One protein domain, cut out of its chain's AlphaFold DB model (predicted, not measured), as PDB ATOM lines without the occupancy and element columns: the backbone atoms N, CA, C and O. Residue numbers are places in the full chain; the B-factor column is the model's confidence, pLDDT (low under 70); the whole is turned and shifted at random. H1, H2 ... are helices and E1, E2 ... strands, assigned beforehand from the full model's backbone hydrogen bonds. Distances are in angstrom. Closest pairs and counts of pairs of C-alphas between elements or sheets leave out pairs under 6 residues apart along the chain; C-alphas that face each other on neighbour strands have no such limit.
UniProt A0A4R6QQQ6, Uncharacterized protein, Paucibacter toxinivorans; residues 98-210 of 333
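Overview. This is residues 98 to 210 of the 333 residues of an uncharacterized protein of Paucibacter toxinivorans (UniProt A0A4R6QQQ6). The domain is a single sheet of six antiparallel strands laid side by side and bowed along their length into an arch, with E3, E4, E5 and E6 each bending sharply. At one end of the arch lie the two long loops, residues 124 to 135 and 165 to 178, which meet in a short antiparallel pairing of residues 131 to 132 with 168 to 169, and at the other end lies the short helix H1, beside the strands and over none of them. The printed part has 113 residues with six named strands and one named helix, in the order E1, H1, E2, E3, E4, E5, E6 along the chain, and the sheet has the same strand order, E1, E2, E3, E4, E5, E6. The class is mostly strand. The whole is only just compact, close to loose, with a radius of gyration of the C-alphas of 15.5 A, and elongated, spanning 42 by 27 by 24 A.

Along the chain. The longest strands by residues are E3, residues 136 to 149, 29.1 A from first to last C-alpha, and E6, residues 194 to 207, 29.6 A. E4 takes residues 152 to 164 and measures 31.0 A, and E5 takes residues 179 to 191 and measures 28.7 A. E2, residues 116 to 123, is 23.3 A long, and E1, residues 98 to 104, is 17.9 A long. H1, residues 105 to 108, measures 5.6 A. E1 begins at C-alpha 98, at (187.892, 205.308, 130.926); E3 begins at C-alpha 136, at (181.597, 210.152, 122.767); E6 ends at C-alpha 207, at (179.516, 211.686, 105.916).

Arrangement. The sheet is twisted, its C-alphas lying up to 10.8 A off the best plane through them. E3 bends by 100 degrees at residue 146, E4 by 76 degrees at residue 158, E5 by 85 degrees at residue 186 and E6 by 95 degrees at residue 198. E2, E3, E4, E5 and E6 form a meander, each strand the antiparallel neighbour of the one before. The hairpin of E3 and E4 has 179 degrees between its directions, with N 140 and O 160 2.7 A apart and N 154 and O 147 2.7 A apart, within hydrogen-bond range. On the other side of E3, E2 forms a hairpin with it at 169 degrees, and N 139 and O 122 are 2.7 A apart. E1, an edge strand, is antiparallel to E2 at 165 degrees, with N 103 and O 119 2.8 A apart. E4 and E5 form a hairpin at 162 degrees, with N 163 and O 181 2.7 A apart. E5 and E6 form a hairpin at 168 degrees, with N 191 and O 194 2.8 A apart; E6 is the other edge strand. E1 and E6 are apart. H1 is on the sheet at a height over the sheet of 4.0 A, only just above the sheet's level, and over none of its strands; its closest C-alphas to E2 are those of Cys 105 and Thr 118, 5.4 A apart. H1 is too short for any O i to N i+4 pair, and its one O i to N i+3 pair is within range.

Size, cuts and confidence. The two C-alphas farthest apart are those of Thr 114 and Gly 209, 44.6 A. The printed part has no cut. The links E2 to E3, 12 residues, and E4 to E5, 14 residues, are long; residues 131 to 132 of the first pair antiparallel with residues 168 to 169 of the second. The mean pLDDT of the printed part is 75.3, and 31 residues are under 70, among them 98 to 100, 126 to 129, 170 to 174 and 190 to 197.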
ATOM      1  N   GLN A  98     186.927 206.378 130.722       52.84
ATOM      2  CA  GLN A  98     187.892 205.308 130.926       52.84
ATOM      3  C   GLN A  98     189.176 205.993 131.387       52.84
ATOM      4  O   GLN A  98     189.576 207.001 130.814       52.84
ATOM      5  N   ALA A  99     189.756 205.528 132.495       57.22
ATOM      6  CA  ALA A  99     190.953 206.147 133.047       57.22
ATOM      7  C   ALA A  99     192.002 206.307 131.939       57.22
ATOM      8  O   ALA A  99     192.208 205.357 131.188       57.22
ATOM      9  N   LEU A 100     192.634 207.484 131.850       69.00
ATOM     10  CA  LEU A 100     193.721 207.756 130.909       69.00
ATOM     11  C   LEU A 100     194.702 206.576 130.911       69.00
ATOM     12  O   LEU A 100     195.384 206.334 131.910       69.00
ATOM     13  N   VAL A 101     194.758 205.843 129.804       76.31
ATOM     14  CA  VAL A 101     195.667 204.711 129.644       76.31
ATOM     15  C   VAL A 101     196.924 205.233 128.973       76.31
ATOM     16  O   VAL A 101     196.864 205.749 127.862       76.31
ATOM     17  N   SER A 102     198.062 205.135 129.652       77.31
ATOM     18  CA  SER A 102     199.349 205.526 129.080       77.31
ATOM     19  C   SER A 102     200.078 204.299 128.557       77.31
ATOM     20  O   SER A 102     200.233 203.314 129.277       77.31
ATOM     21  N   PHE A 103     200.539 204.382 127.316       77.38
ATOM     22  CA  PHE A 103     201.343 203.369 126.654       77.38
ATOM     23  C   PHE A 103     202.754 203.910 126.455       77.38
ATOM     24  O   PHE A 103     202.944 205.029 125.962       77.38
ATOM     25  N   GLY A 104     203.757 203.116 126.816       72.62
ATOM     26  CA  GLY A 104     205.119 203.367 126.379       72.62
ATOM     27  C   GLY A 104     205.239 203.126 124.879       72.62
ATOM     28  O   GLY A 104     204.488 202.349 124.294       72.62
ATOM     29  N   CYS A 105     206.219 203.761 124.242       73.06
ATOM     30  CA  CYS A 105     206.455 203.570 122.815       73.06
ATOM     31  C   CYS A 105     206.597 202.086 122.403       73.06
ATOM     32  O   CYS A 105     206.084 201.673 121.362       73.06
ATOM     33  N   ALA A 106     207.229 201.267 123.251       72.38
ATOM     34  CA  ALA A 106     207.391 199.831 123.023       72.38
ATOM     35  C   ALA A 106     206.062 199.046 123.071       72.38
ATOM     36  O   ALA A 106     205.933 198.027 122.395       72.38
ATOM     37  N   ASP A 107     205.069 199.532 123.821       72.00
ATOM     38  CA  ASP A 107     203.766 198.872 123.972       72.00
ATOM     39  C   ASP A 107     202.887 199.041 122.728       72.00
ATOM     40  O   ASP A 107     201.977 198.247 122.494       72.00
ATOM     41  N   LEU A 108     203.165 200.060 121.907       65.94
ATOM     42  CA  LEU A 108     202.377 200.364 120.717       65.94
ATOM     43  C   LEU A 108     202.600 199.351 119.588       65.94
ATOM     44  O   LEU A 108     201.744 199.236 118.721       65.94
ATOM     45  N   GLN A 109     203.723 198.620 119.575       67.81
ATOM     46  CA  GLN A 109     204.088 197.623 118.546       67.81
ATOM     47  C   GLN A 109     204.080 198.132 117.086       67.81
ATOM     48  O   GLN A 109     204.169 197.341 116.151       67.81
ATOM     49  N   VAL A 110     204.008 199.448 116.881       65.00
ATOM     50  CA  VAL A 110     204.042 200.103 115.558       65.00
ATOM     51  C   VAL A 110     205.448 200.522 115.144       65.00
ATOM     52  O   VAL A 110     205.702 200.790 113.974       65.00
ATOM     53  N   PHE A 111     206.374 200.587 116.104       65.38
ATOM     54  CA  PHE A 111     207.757 200.959 115.858       65.38
ATOM     55  C   PHE A 111     208.607 199.708 115.633       65.38
ATOM     56  O   PHE A 111     208.713 198.834 116.494       65.38
ATOM     57  N   THR A 112     209.257 199.638 114.476       70.06
ATOM     58  CA  THR A 112     210.254 198.623 114.150       70.06
ATOM     59  C   THR A 112     211.608 199.067 114.709       70.06
ATOM     60  O   THR A 112     212.398 199.700 114.010       70.06
ATOM     61  N   GLY A 113     211.879 198.784 115.986       71.25
ATOM     62  CA  GLY A 113     213.180 199.037 116.621       71.25
ATOM     63  C   GLY A 113     213.112 199.893 117.887       71.25
ATOM     64  O   GLY A 113     212.077 199.981 118.541       71.25
ATOM     65  N   THR A 114     214.243 200.501 118.263       82.00
ATOM     66  CA  THR A 114     214.320 201.364 119.452       82.00
ATOM     67  C   THR A 114     213.442 202.590 119.276       82.00
ATOM     68  O   THR A 114     213.546 203.295 118.269       82.00
ATOM     69  N   CYS A 115     212.616 202.866 120.274       86.44
ATOM     70  CA  CYS A 115     211.715 203.998 120.248       86.44
ATOM     71  C   CYS A 115     211.508 204.559 121.663       86.44
ATOM     72  O   CYS A 115     211.742 203.870 122.659       86.44
ATOM     73  N   THR A 116     211.144 205.834 121.760       92.25
ATOM     74  CA  THR A 116     211.039 206.599 123.009       92.25
ATOM     75  C   THR A 116     209.723 207.360 123.075       92.25
ATOM     76  O   THR A 116     209.047 207.529 122.066       92.25
ATOM     77  N   GLY A 117     209.382 207.862 124.262       90.56
ATOM     78  CA  GLY A 117     208.168 208.643 124.498       90.56
ATOM     79  C   GLY A 117     206.966 207.791 124.897       90.56
ATOM     80  O   GLY A 117     207.068 206.573 125.077       90.56
ATOM     81  N   THR A 118     205.831 208.458 125.090       84.88
ATOM     82  CA  THR A 118     204.584 207.833 125.563       84.88
ATOM     83  C   THR A 118     203.375 208.367 124.811       84.88
ATOM     84  O   THR A 118     203.416 209.467 124.252       84.88
ATOM     85  N   VAL A 119     202.294 207.590 124.822       81.38
ATOM     86  CA  VAL A 119     200.979 207.998 124.326       81.38
ATOM     87  C   VAL A 119     199.949 207.781 125.420       81.38
ATOM     88  O   VAL A 119     199.730 206.653 125.849       81.38
ATOM     89  N   GLY A 120     199.304 208.854 125.862       78.94
ATOM     90  CA  GLY A 120     198.098 208.778 126.678       78.94
ATOM     91  C   GLY A 120     196.874 208.626 125.784       78.94
ATOM     92  O   GLY A 120     196.731 209.385 124.834       78.94
ATOM     93  N   VAL A 121     195.995 207.676 126.081       79.75
ATOM     94  CA  VAL A 121     194.716 207.470 125.397       79.75
ATOM     95  C   VAL A 121     193.590 207.626 126.411       79.75
ATOM     96  O   VAL A 121     193.584 206.965 127.447       79.75
ATOM     97  N   ASP A 122     192.646 208.507 126.113       81.75
ATOM     98  CA  ASP A 122     191.456 208.771 126.917       81.75
ATOM     99  C   ASP A 122     190.214 208.602 126.040       81.75
ATOM    100  O   ASP A 122     190.164 209.097 124.914       81.75
ATOM    101  N   ALA A 123     189.217 207.879 126.535       80.31
ATOM    102  CA  ALA A 123     187.958 207.675 125.839       80.31
ATOM    103  C   ALA A 123     186.809 207.552 126.839       80.31
ATOM    104  O   ALA A 123     186.954 206.994 127.926       80.31
ATOM    105  N   ASN A 124     185.620 208.014 126.461       82.88
ATOM    106  CA  ASN A 124     184.413 207.879 127.289       82.88
ATOM    107  C   ASN A 124     183.468 206.755 126.820       82.88
ATOM    108  O   ASN A 124     182.295 206.734 127.193       82.88
ATOM    109  N   PHE A 125     183.971 205.819 126.018       75.56
ATOM    110  CA  PHE A 125     183.256 204.628 125.570       75.56
ATOM    111  C   PHE A 125     184.098 203.375 125.824       75.56
ATOM    112  O   PHE A 125     185.293 203.460 126.088       75.56
ATOM    113  N   LEU A 126     183.461 202.201 125.798       69.56
ATOM    114  CA  LEU A 126     184.167 200.940 126.024       69.56
ATOM    115  C   LEU A 126     185.040 200.583 124.817       69.56
ATOM    116  O   LEU A 126     184.571 200.622 123.686       69.56
ATOM    117  N   ASP A 127     186.252 200.108 125.069       65.69
ATOM    118  CA  ASP A 127     187.131 199.458 124.084       65.69
ATOM    119  C   ASP A 127     186.434 198.363 123.246       65.69
ATOM    120  O   ASP A 127     186.706 198.175 122.065       65.69
ATOM    121  N   SER A 128     185.487 197.657 123.856       68.06
ATOM    122  CA  SER A 128     184.674 196.589 123.271       68.06
ATOM    123  C   SER A 128     183.361 197.085 122.655       68.06
ATOM    124  O   SER A 128     182.528 196.271 122.246       68.06
ATOM    125  N   ALA A 129     183.136 198.401 122.605       67.56
ATOM    126  CA  ALA A 129     181.913 198.972 122.067       67.56
ATOM    127  C   ALA A 129     181.808 198.714 120.557       67.56
ATOM    128  O   ALA A 129     182.619 199.170 119.751       67.56
ATOM    129  N   THR A 130     180.753 198.002 120.169       72.44
ATOM    130  CA  THR A 130     180.347 197.839 118.767       72.44
ATOM    131  C   THR A 130     179.608 199.069 118.239       72.44
ATOM    132  O   THR A 130     179.477 199.253 117.033       72.44
ATOM    133  N   GLN A 131     179.127 199.919 119.144       77.00
ATOM    134  CA  GLN A 131     178.495 201.191 118.851       77.00
ATOM    135  C   GLN A 131     179.094 202.246 119.772       77.00
ATOM    136  O   GLN A 131     179.018 202.125 120.993       77.00
ATOM    137  N   ILE A 132     179.687 203.265 119.170       78.12
ATOM    138  CA  ILE A 132     180.173 204.465 119.832       78.12
ATOM    139  C   ILE A 132     178.981 205.429 119.894       78.12
ATOM    140  O   ILE A 132     178.448 205.788 118.839       78.12
ATOM    141  N   PRO A 133     178.485 205.790 121.088       80.06
ATOM    142  CA  PRO A 133     177.394 206.748 121.225       80.06
ATOM    143  C   PRO A 133     177.731 208.119 120.626       80.06
ATOM    144  O   PRO A 133     178.895 208.470 120.446       80.06
ATOM    145  N   ALA A 134     176.696 208.911 120.345       81.44
ATOM    146  CA  ALA A 134     176.897 210.342 120.143       81.44
ATOM    147  C   ALA A 134     177.463 210.973 121.428       81.44
ATOM    148  O   ALA A 134     177.272 210.442 122.524       81.44
ATOM    149  N   ASP A 135     178.171 212.085 121.272       82.69
ATOM    150  CA  ASP A 135     178.889 212.814 122.322       82.69
ATOM    151  C   ASP A 135     180.014 212.000 122.994       82.69
ATOM    152  O   ASP A 135     180.576 212.385 124.027       82.69
ATOM    153  N   SER A 136     180.392 210.872 122.388       82.00
ATOM    154  CA  SER A 136     181.597 210.152 122.767       82.00
ATOM    155  C   SER A 136     182.858 210.849 122.262       82.00
ATOM    156  O   SER A 136     182.818 211.625 121.312       82.00
ATOM    157  N   PHE A 137     184.006 210.564 122.869       83.56
ATOM    158  CA  PHE A 137     185.297 211.042 122.391       83.56
ATOM    159  C   PHE A 137     186.396 209.994 122.555       83.56
ATOM    160  O   PHE A 137     186.321 209.124 123.422       83.56
ATOM    161  N   LEU A 138     187.425 210.136 121.721       81.88
ATOM    162  CA  LEU A 138     188.734 209.503 121.833       81.88
ATOM    163  C   LEU A 138     189.785 210.612 121.766       81.88
ATOM    164  O   LEU A 138     189.824 211.363 120.797       81.88
ATOM    165  N   ALA A 139     190.638 210.725 122.771       81.88
ATOM    166  CA  ALA A 139     191.753 211.655 122.811       81.88
ATOM    167  C   ALA A 139     193.066 210.886 122.947       81.88
ATOM    168  O   ALA A 139     193.168 209.933 123.714       81.88
ATOM    169  N   MET A 140     194.071 211.310 122.194       83.69
ATOM    170  CA  MET A 140     195.425 210.784 122.219       83.69
ATOM    171  C   MET A 140     196.388 211.937 122.495       83.69
ATOM    172  O   MET A 140     196.359 212.954 121.803       83.69
ATOM    173  N   THR A 141     197.244 211.774 123.494       87.81
ATOM    174  CA  THR A 141     198.283 212.736 123.869       87.81
ATOM    175  C   THR A 141     199.636 212.083 123.662       87.81
ATOM    176  O   THR A 141     199.981 211.131 124.357       87.81
ATOM    177  N   PHE A 142     200.401 212.595 122.713       87.94
ATOM    178  CA  PHE A 142     201.750 212.154 122.404       87.94
ATOM    179  C   PHE A 142     202.729 213.003 123.211       87.94
ATOM    180  O   PHE A 142     202.680 214.226 123.132       87.94
ATOM    181  N   ASN A 143     203.610 212.358 123.975       91.31
ATOM    182  CA  ASN A 143     204.664 213.034 124.730       91.31
ATOM    183  C   ASN A 143     206.019 212.596 124.179       91.31
ATOM    184  O   ASN A 143     206.576 211.578 124.615       91.31
ATOM    185  N   GLY A 144     206.515 213.338 123.187       88.06
ATOM    186  CA  GLY A 144     207.805 213.081 122.544       88.06
ATOM    187  C   GLY A 144     207.959 211.657 122.002       88.06
ATOM    188  O   GLY A 144     209.034 211.065 122.127       88.06
ATOM    189  N   LEU A 145     206.885 211.091 121.440       85.44
ATOM    190  CA  LEU A 145     206.911 209.764 120.834       85.44
ATOM    191  C   LEU A 145     207.861 209.789 119.634       85.44
ATOM    192  O   LEU A 145     207.715 210.645 118.770       85.44
ATOM    193  N   SER A 146     208.844 208.896 119.572       87.75
ATOM    194  CA  SER A 146     209.852 208.898 118.508       87.75
ATOM    195  C   SER A 146     210.396 207.500 118.240       87.75
ATOM    196  O   SER A 146     210.677 206.763 119.176       87.75
ATOM    197  N   GLY A 147     210.628 207.147 116.979       83.56
ATOM    198  CA  GLY A 147     211.210 205.865 116.581       83.56
ATOM    199  C   GLY A 147     211.137 205.643 115.074       83.56
ATOM    200  O   GLY A 147     210.884 206.574 114.321       83.56
ATOM    201  N   VAL A 148     211.340 204.410 114.617       74.69
ATOM    202  CA  VAL A 148     211.164 204.037 113.204       74.69
ATOM    203  C   VAL A 148     209.842 203.290 113.051       74.69
ATOM    204  O   VAL A 148     209.680 202.245 113.667       74.69
ATOM    205  N   MET A 149     208.908 203.807 112.255       65.75
ATOM    206  CA  MET A 149     207.656 203.130 111.883       65.75
ATOM    207  C   MET A 149     207.742 202.731 110.415       65.75
ATOM    208  O   MET A 149     208.007 203.590 109.577       65.75
ATOM    209  N   ASP A 150     207.566 201.445 110.105       67.75
ATOM    210  CA  ASP A 150     207.617 200.919 108.731       67.75
ATOM    211  C   ASP A 150     208.858 201.380 107.932       67.75
ATOM    212  O   ASP A 150     208.790 201.719 106.753       67.75
ATOM    213  N   GLY A 151     210.023 201.430 108.590       68.12
ATOM    214  CA  GLY A 151     211.285 201.875 107.981       68.12
ATOM    215  C   GLY A 151     211.471 203.395 107.881       68.12
ATOM    216  O   GLY A 151     212.516 203.846 107.412       68.12
ATOM    217  N   VAL A 152     210.515 204.196 108.359       61.34
ATOM    218  CA  VAL A 152     210.558 205.663 108.316       61.34
ATOM    219  C   VAL A 152     210.711 206.249 109.721       61.34
ATOM    220  O   VAL A 152     209.918 205.980 110.626       61.34
ATOM    221  N   SER A 153     211.735 207.088 109.912       73.56
ATOM    222  CA  SER A 153     211.929 207.838 111.162       73.56
ATOM    223  C   SER A 153     210.708 208.712 111.446       73.56
ATOM    224  O   SER A 153     210.310 209.487 110.586       73.56
ATOM    225  N   THR A 154     210.114 208.584 112.624       76.50
ATOM    226  CA  THR A 154     208.856 209.221 113.010       76.50
ATOM    227  C   THR A 154     208.983 209.816 114.405       76.50
ATOM    228  O   THR A 154     209.478 209.157 115.316       76.50
ATOM    229  N   ARG A 155     208.504 211.046 114.584       82.94
ATOM    230  CA  ARG A 155     208.357 211.747 115.859       82.94
ATOM    231  C   ARG A 155     206.973 212.389 115.927       82.94
ATOM    232  O   ARG A 155     206.580 213.025 114.959       82.94
ATOM    233  N   LEU A 156     206.274 212.265 117.053       82.12
ATOM    234  CA  LEU A 156     204.954 212.843 117.321       82.12
ATOM    235  C   LEU A 156     204.930 213.484 118.714       82.12
ATOM    236  O   LEU A 156     205.459 212.922 119.674       82.12
ATOM    237  N   ASP A 157     204.296 214.645 118.823       86.00
ATOM    238  CA  ASP A 157     204.122 215.380 120.075       86.00
ATOM    239  C   ASP A 157     202.818 216.196 120.048       86.00
ATOM    240  O   ASP A 157     202.368 216.615 118.980       86.00
ATOM    241  N   GLY A 158     202.211 216.439 121.208       87.94
ATOM    242  CA  GLY A 158     200.957 217.193 121.337       87.94
ATOM    243  C   GLY A 158     199.709 216.308 121.390       87.94
ATOM    244  O   GLY A 158     199.784 215.131 121.735       87.94
ATOM    245  N   GLN A 159     198.534 216.868 121.095       86.00
ATOM    246  CA  GLN A 159     197.254 216.179 121.293       86.00
ATOM    247  C   GLN A 159     196.418 216.091 120.015       86.00
ATOM    248  O   GLN A 159     196.345 217.027 119.219       86.00
ATOM    249  N   PHE A 160     195.733 214.961 119.886       81.19
ATOM    250  CA  PHE A 160     194.714 214.662 118.894       81.19
ATOM    251  C   PHE A 160     193.433 214.227 119.612       81.19
ATOM    252  O   PHE A 160     193.487 213.414 120.530       81.19
ATOM    253  N   ARG A 161     192.269 214.742 119.219       84.19
ATOM    254  CA  ARG A 161     190.972 214.347 119.785       84.19
ATOM    255  C   ARG A 161     189.937 214.183 118.687       84.19
ATOM    256  O   ARG A 161     189.800 215.063 117.853       84.19
ATOM    257  N   ILE A 162     189.186 213.091 118.728       82.81
ATOM    258  CA  ILE A 162     187.988 212.852 117.925       82.81
ATOM    259  C   ILE A 162     186.786 212.915 118.861       82.81
ATOM    260  O   ILE A 162     186.735 212.186 119.847       82.81
ATOM    261  N   GLU A 163     185.808 213.750 118.545       84.56
ATOM    262  CA  GLU A 163     184.491 213.777 119.172       84.56
ATOM    263  C   GLU A 163     183.460 213.233 118.184       84.56
ATOM    264  O   GLU A 163     183.357 213.701 117.052       84.56
ATOM    265  N   PHE A 164     182.685 212.246 118.609       83.25
ATOM    266  CA  PHE A 164     181.639 211.610 117.826       83.25
ATOM    267  C   PHE A 164     180.346 212.403 118.018       83.25
ATOM    268  O   PHE A 164     179.627 212.189 118.984       83.25
ATOM    269  N   LEU A 165     180.038 213.344 117.123       84.94
ATOM    270  CA  LEU A 165     178.830 214.181 117.234       84.94
ATOM    271  C   LEU A 165     177.544 213.404 116.908       84.94
ATOM    272  O   LEU A 165     176.439 213.857 117.195       84.94
ATOM    273  N   THR A 166     177.684 212.230 116.300       82.25
ATOM    274  CA  THR A 166     176.615 211.261 116.045       82.25
ATOM    275  C   THR A 166     177.074 209.879 116.480       82.25
ATOM    276  O   THR A 166     178.271 209.595 116.489       82.25
ATOM    277  N   ALA A 167     176.128 208.983 116.757       78.31
ATOM    278  CA  ALA A 167     176.470 207.598 117.042       78.31
ATOM    279  C   ALA A 167     177.092 206.920 115.810       78.31
ATOM    280  O   ALA A 167     176.615 207.093 114.689       78.31
ATOM    281  N   VAL A 168     178.130 206.116 116.031       78.00
ATOM    282  CA  VAL A 168     178.848 205.381 114.987       78.00
ATOM    283  C   VAL A 168     178.897 203.905 115.348       78.00
ATOM    284  O   VAL A 168     179.240 203.535 116.465       78.00
ATOM    285  N   ASN A 169     178.573 203.032 114.399       74.62
ATOM    286  CA  ASN A 169     178.797 201.599 114.555       74.62
ATOM    287  C   ASN A 169     180.225 201.274 114.097       74.62
ATOM    288  O   ASN A 169     180.539 201.398 112.915       74.62
ATOM    289  N   SER A 170     181.078 200.844 115.027       67.25
ATOM    290  CA  SER A 170     182.493 200.543 114.765       67.25
ATOM    291  C   SER A 170     182.698 199.318 113.863       67.25
ATOM    292  O   SER A 170     183.798 199.102 113.364       67.25
ATOM    293  N   ASN A 171     181.642 198.535 113.622       67.25
ATOM    294  CA  ASN A 171     181.637 197.389 112.711       67.25
ATOM    295  C   ASN A 171     180.849 197.638 111.418       67.25
ATOM    296  O   ASN A 171     180.663 196.701 110.639       67.25
ATOM    297  N   ALA A 172     180.323 198.847 111.201       65.31
ATOM    298  CA  ALA A 172     179.596 199.133 109.975       65.31
ATOM    299  C   ALA A 172     180.546 199.187 108.774       65.31
ATOM    300  O   ALA A 172     181.669 199.674 108.858       65.31
ATOM    301  N   THR A 173     180.066 198.708 107.629       61.16
ATOM    302  CA  THR A 173     180.773 198.814 106.343       61.16
ATOM    303  C   THR A 173     180.640 200.202 105.714       61.16
ATOM    304  O   THR A 173     181.215 200.454 104.662       61.16
ATOM    305  N   SER A 174     179.852 201.087 106.330       62.53
ATOM    306  CA  SER A 174     179.635 202.469 105.919       62.53
ATOM    307  C   SER A 174     179.449 203.346 107.153       62.53
ATOM    308  O   SER A 174     178.814 202.936 108.126       62.53
ATOM    309  N   PHE A 175     179.963 204.569 107.077       70.56
ATOM    310  CA  PHE A 175     179.782 205.613 108.081       70.56
ATOM    311  C   PHE A 175     178.748 206.654 107.641       70.56
ATOM    312  O   PHE A 175     178.837 207.809 108.035       70.56
ATOM    313  N   ALA A 176     177.772 206.277 106.807       73.19
ATOM    314  CA  ALA A 176     176.737 207.194 106.338       73.19
ATOM    315  C   ALA A 176     176.064 207.960 107.491       73.19
ATOM    316  O   ALA A 176     175.678 207.370 108.504       73.19
ATOM    317  N   ASN A 177     175.890 209.270 107.309       77.12
ATOM    318  CA  ASN A 177     175.373 210.213 108.309       77.12
ATOM    319  C   ASN A 177     176.236 210.367 109.577       77.12
ATOM    320  O   ASN A 177     175.775 210.963 110.552       77.12
ATOM    321  N   ALA A 178     177.468 209.844 109.597       74.88
ATOM    322  CA  ALA A 178     178.380 210.072 110.708       74.88
ATOM    323  C   ALA A 178     178.927 211.503 110.683       74.88
ATOM    324  O   ALA A 178     179.213 212.072 109.631       74.88
ATOM    325  N   ARG A 179     179.117 212.072 111.869       82.25
ATOM    326  CA  ARG A 179     179.666 213.405 112.064       82.25
ATOM    327  C   ARG A 179     180.664 213.381 113.205       82.25
ATOM    328  O   ARG A 179     180.325 213.004 114.326       82.25
ATOM    329  N   LEU A 180     181.890 213.793 112.919       81.50
ATOM    330  CA  LEU A 180     183.025 213.751 113.830       81.50
ATOM    331  C   LEU A 180     183.665 215.138 113.911       81.50
ATOM    332  O   LEU A 180     183.869 215.779 112.886       81.50
ATOM    333  N   ARG A 181     184.030 215.598 115.105       82.75
ATOM    334  CA  ARG A 181     184.911 216.759 115.275       82.75
ATOM    335  C   ARG A 181     186.309 216.270 115.611       82.75
ATOM    336  O   ARG A 181     186.477 215.494 116.538       82.75
ATOM    337  N   ILE A 182     187.306 216.725 114.871       82.69
ATOM    338  CA  ILE A 182     188.710 216.398 115.094       82.69
ATOM    339  C   ILE A 182     189.406 217.656 115.595       82.69
ATOM    340  O   ILE A 182     189.365 218.684 114.928       82.69
ATOM    341  N   THR A 183     190.062 217.588 116.741       81.12
ATOM    342  CA  THR A 183     190.809 218.704 117.320       81.12
ATOM    343  C   THR A 183     192.272 218.316 117.472       81.12
ATOM    344  O   THR A 183     192.598 217.289 118.064       81.12
ATOM    345  N   LEU A 184     193.149 219.159 116.937       80.00
ATOM    346  CA  LEU A 184     194.590 219.130 117.151       80.00
ATOM    347  C   LEU A 184     194.943 220.211 118.170       80.00
ATOM    348  O   LEU A 184     194.398 221.314 118.119       80.00
ATOM    349  N   THR A 185     195.833 219.919 119.111       82.75
ATOM    350  CA  THR A 185     196.307 220.911 120.090       82.75
ATOM    351  C   THR A 185     197.808 220.787 120.262       82.75
ATOM    352  O   THR A 185     198.302 219.762 120.732       82.75
ATOM    353  N   ASN A 186     198.526 221.836 119.850       82.56
ATOM    354  CA  ASN A 186     199.989 221.876 119.760       82.56
ATOM    355  C   ASN A 186     200.588 220.631 119.086       82.56
ATOM    356  O   ASN A 186     201.686 220.196 119.430       82.56
ATOM    357  N   PHE A 187     199.856 220.040 118.142       76.69
ATOM    358  CA  PHE A 187     200.259 218.801 117.503       76.69
ATOM    359  C   PHE A 187     201.442 219.075 116.579       76.69
ATOM    360  O   PHE A 187     201.377 219.940 115.703       76.69
ATOM    361  N   SER A 188     202.542 218.365 116.782       74.00
ATOM    362  CA  SER A 188     203.761 218.491 115.995       74.00
ATOM    363  C   SER A 188     204.388 217.132 115.759       74.00
ATOM    364  O   SER A 188     204.073 216.144 116.424       74.00
ATOM    365  N   GLY A 189     205.278 217.069 114.783       73.50
ATOM    366  CA  GLY A 189     205.936 215.825 114.464       73.50
ATOM    367  C   GLY A 189     206.903 215.937 113.307       73.50
ATOM    368  O   GLY A 189     207.079 216.987 112.693       73.50
ATOM    369  N   ALA A 190     207.552 214.821 113.026       64.75
ATOM    370  CA  ALA A 190     208.403 214.638 111.872       64.75
ATOM    371  C   ALA A 190     208.241 213.210 111.367       64.75
ATOM    372  O   ALA A 190     208.188 212.288 112.171       64.75
ATOM    373  N   VAL A 191     208.159 213.020 110.055       59.72
ATOM    374  CA  VAL A 191     208.164 211.704 109.424       59.72
ATOM    375  C   VAL A 191     209.083 211.723 108.208       59.72
ATOM    376  O   VAL A 191     208.873 212.472 107.254       59.72
ATOM    377  N   GLY A 192     210.142 210.921 108.249       67.81
ATOM    378  CA  GLY A 192     211.235 210.974 107.291       67.81
ATOM    379  C   GLY A 192     211.861 212.369 107.276       67.81
ATOM    380  O   GLY A 192     212.341 212.853 108.297       67.81
ATOM    381  N   ALA A 193     211.838 213.014 106.109       51.72
ATOM    382  CA  ALA A 193     212.319 214.384 105.923       51.72
ATOM    383  C   ALA A 193     211.234 215.460 106.141       51.72
ATOM    384  O   ALA A 193     211.522 216.651 106.025       51.72
ATOM    385  N   ILE A 194     209.986 215.064 106.411       45.53
ATOM    386  CA  ILE A 194     208.841 215.974 106.480       45.53
ATOM    387  C   ILE A 194     208.552 216.301 107.944       45.53
ATOM    388  O   ILE A 194     208.137 215.428 108.697       45.53
ATOM    389  N   SER A 195     208.716 217.561 108.336       55.91
ATOM    390  CA  SER A 195     208.381 218.055 109.680       55.91
ATOM    391  C   SER A 195     207.118 218.909 109.668       55.91
ATOM    392  O   SER A 195     206.776 219.513 108.650       55.91
ATOM    393  N   TYR A 196     206.433 218.971 110.806       57.34
ATOM    394  CA  TYR A 196     205.206 219.735 110.967       57.34
ATOM    395  C   TYR A 196     204.915 220.180 112.406       57.34
ATOM    396  O   TYR A 196     205.440 219.624 113.370       57.34
ATOM    397  N   GLY A 197     204.003 221.150 112.532       51.16
ATOM    398  CA  GLY A 197     203.540 221.715 113.800       51.16
ATOM    399  C   GLY A 197     204.495 222.743 114.429       51.16
ATOM    400  O   GLY A 197     205.517 223.077 113.824       51.16
ATOM    401  N   PRO A 198     204.178 223.255 115.638       72.44
ATOM    402  CA  PRO A 198     202.990 222.950 116.446       72.44
ATOM    403  C   PRO A 198     201.704 223.528 115.846       72.44
ATOM    404  O   PRO A 198     201.652 224.694 115.472       72.44
ATOM    405  N   GLU A 199     200.670 222.696 115.770       64.50
ATOM    406  CA  GLU A 199     199.391 223.017 115.141       64.50
ATOM    407  C   GLU A 199     198.244 222.931 116.153       64.50
ATOM    408  O   GLU A 199     198.129 221.954 116.900       64.50
ATOM    409  N   THR A 200     197.374 223.941 116.150       75.19
ATOM    410  CA  THR A 200     196.131 223.936 116.928       75.19
ATOM    411  C   THR A 200     194.975 224.297 116.012       75.19
ATOM    412  O   THR A 200     194.804 225.452 115.632       75.19
ATOM    413  N   SER A 201     194.165 223.301 115.669       70.50
ATOM    414  CA  SER A 201     193.041 223.466 114.752       70.50
ATOM    415  C   SER A 201     191.910 222.504 115.071       70.50
ATOM    416  O   SER A 201     192.067 221.514 115.782       70.50
ATOM    417  N   THR A 202     190.730 222.830 114.554       78.00
ATOM    418  CA  THR A 202     189.549 221.978 114.639       78.00
ATOM    419  C   THR A 202     189.003 221.745 113.240       78.00
ATOM    420  O   THR A 202     188.813 222.690 112.472       78.00
ATOM    421  N   ALA A 203     188.749 220.480 112.933       76.38
ATOM    422  CA  ALA A 203     188.100 220.020 111.727       76.38
ATOM    423  C   ALA A 203     186.756 219.358 112.059       76.38
ATOM    424  O   ALA A 203     186.597 218.731 113.104       76.38
ATOM    425  N   LEU A 204     185.792 219.472 111.159       80.12
ATOM    426  CA  LEU A 204     184.534 218.741 111.178       80.12
ATOM    427  C   LEU A 204     184.542 217.775 109.995       80.12
ATOM    428  O   LEU A 204     184.735 218.208 108.869       80.12
ATOM    429  N   LEU A 205     184.361 216.485 110.246       78.75
ATOM    430  CA  LEU A 205     184.231 215.452 109.228       78.75
ATOM    431  C   LEU A 205     182.790 214.940 109.230       78.75
ATOM    432  O   LEU A 205     182.308 214.429 110.237       78.75
ATOM    433  N   GLU A 206     182.107 215.088 108.107       80.38
ATOM    434  CA  GLU A 206     180.710 214.720 107.898       80.38
ATOM    435  C   GLU A 206     180.606 213.720 106.754       80.38
ATOM    436  O   GLU A 206     181.191 213.920 105.697       80.38
ATOM    437  N   PHE A 207     179.840 212.658 106.949       74.12
ATOM    438  CA  PHE A 207     179.516 211.686 105.916       74.12
ATOM    439  C   PHE A 207     178.054 211.867 105.519       74.12
ATOM    440  O   PHE A 207     177.178 211.898 106.385       74.12
ATOM    441  N   ASP A 208     177.769 211.982 104.224       72.31
ATOM    442  CA  ASP A 208     176.388 212.079 103.744       72.31
ATOM    443  C   ASP A 208     175.638 210.733 103.844       72.31
ATOM    444  O   ASP A 208     176.157 209.729 104.346       72.31
ATOM    445  N   GLY A 209     174.388 210.697 103.374       68.94
ATOM    446  CA  GLY A 209     173.561 209.485 103.392       68.94
ATOM    447  C   GLY A 209     174.103 208.340 102.525       68.94
ATOM    448  O   GLY A 209     173.667 207.201 102.679       68.94
ATOM    449  N   GLN A 210     175.053 208.629 101.636       69.62
ATOM    450  CA  GLN A 210     175.747 207.685 100.770       69.62
ATOM    451  C   GLN A 210     177.121 207.290 101.337       69.62
ATOM    452  O   GLN A 210     177.771 206.404 100.788       69.62
TER     453      GLN A 210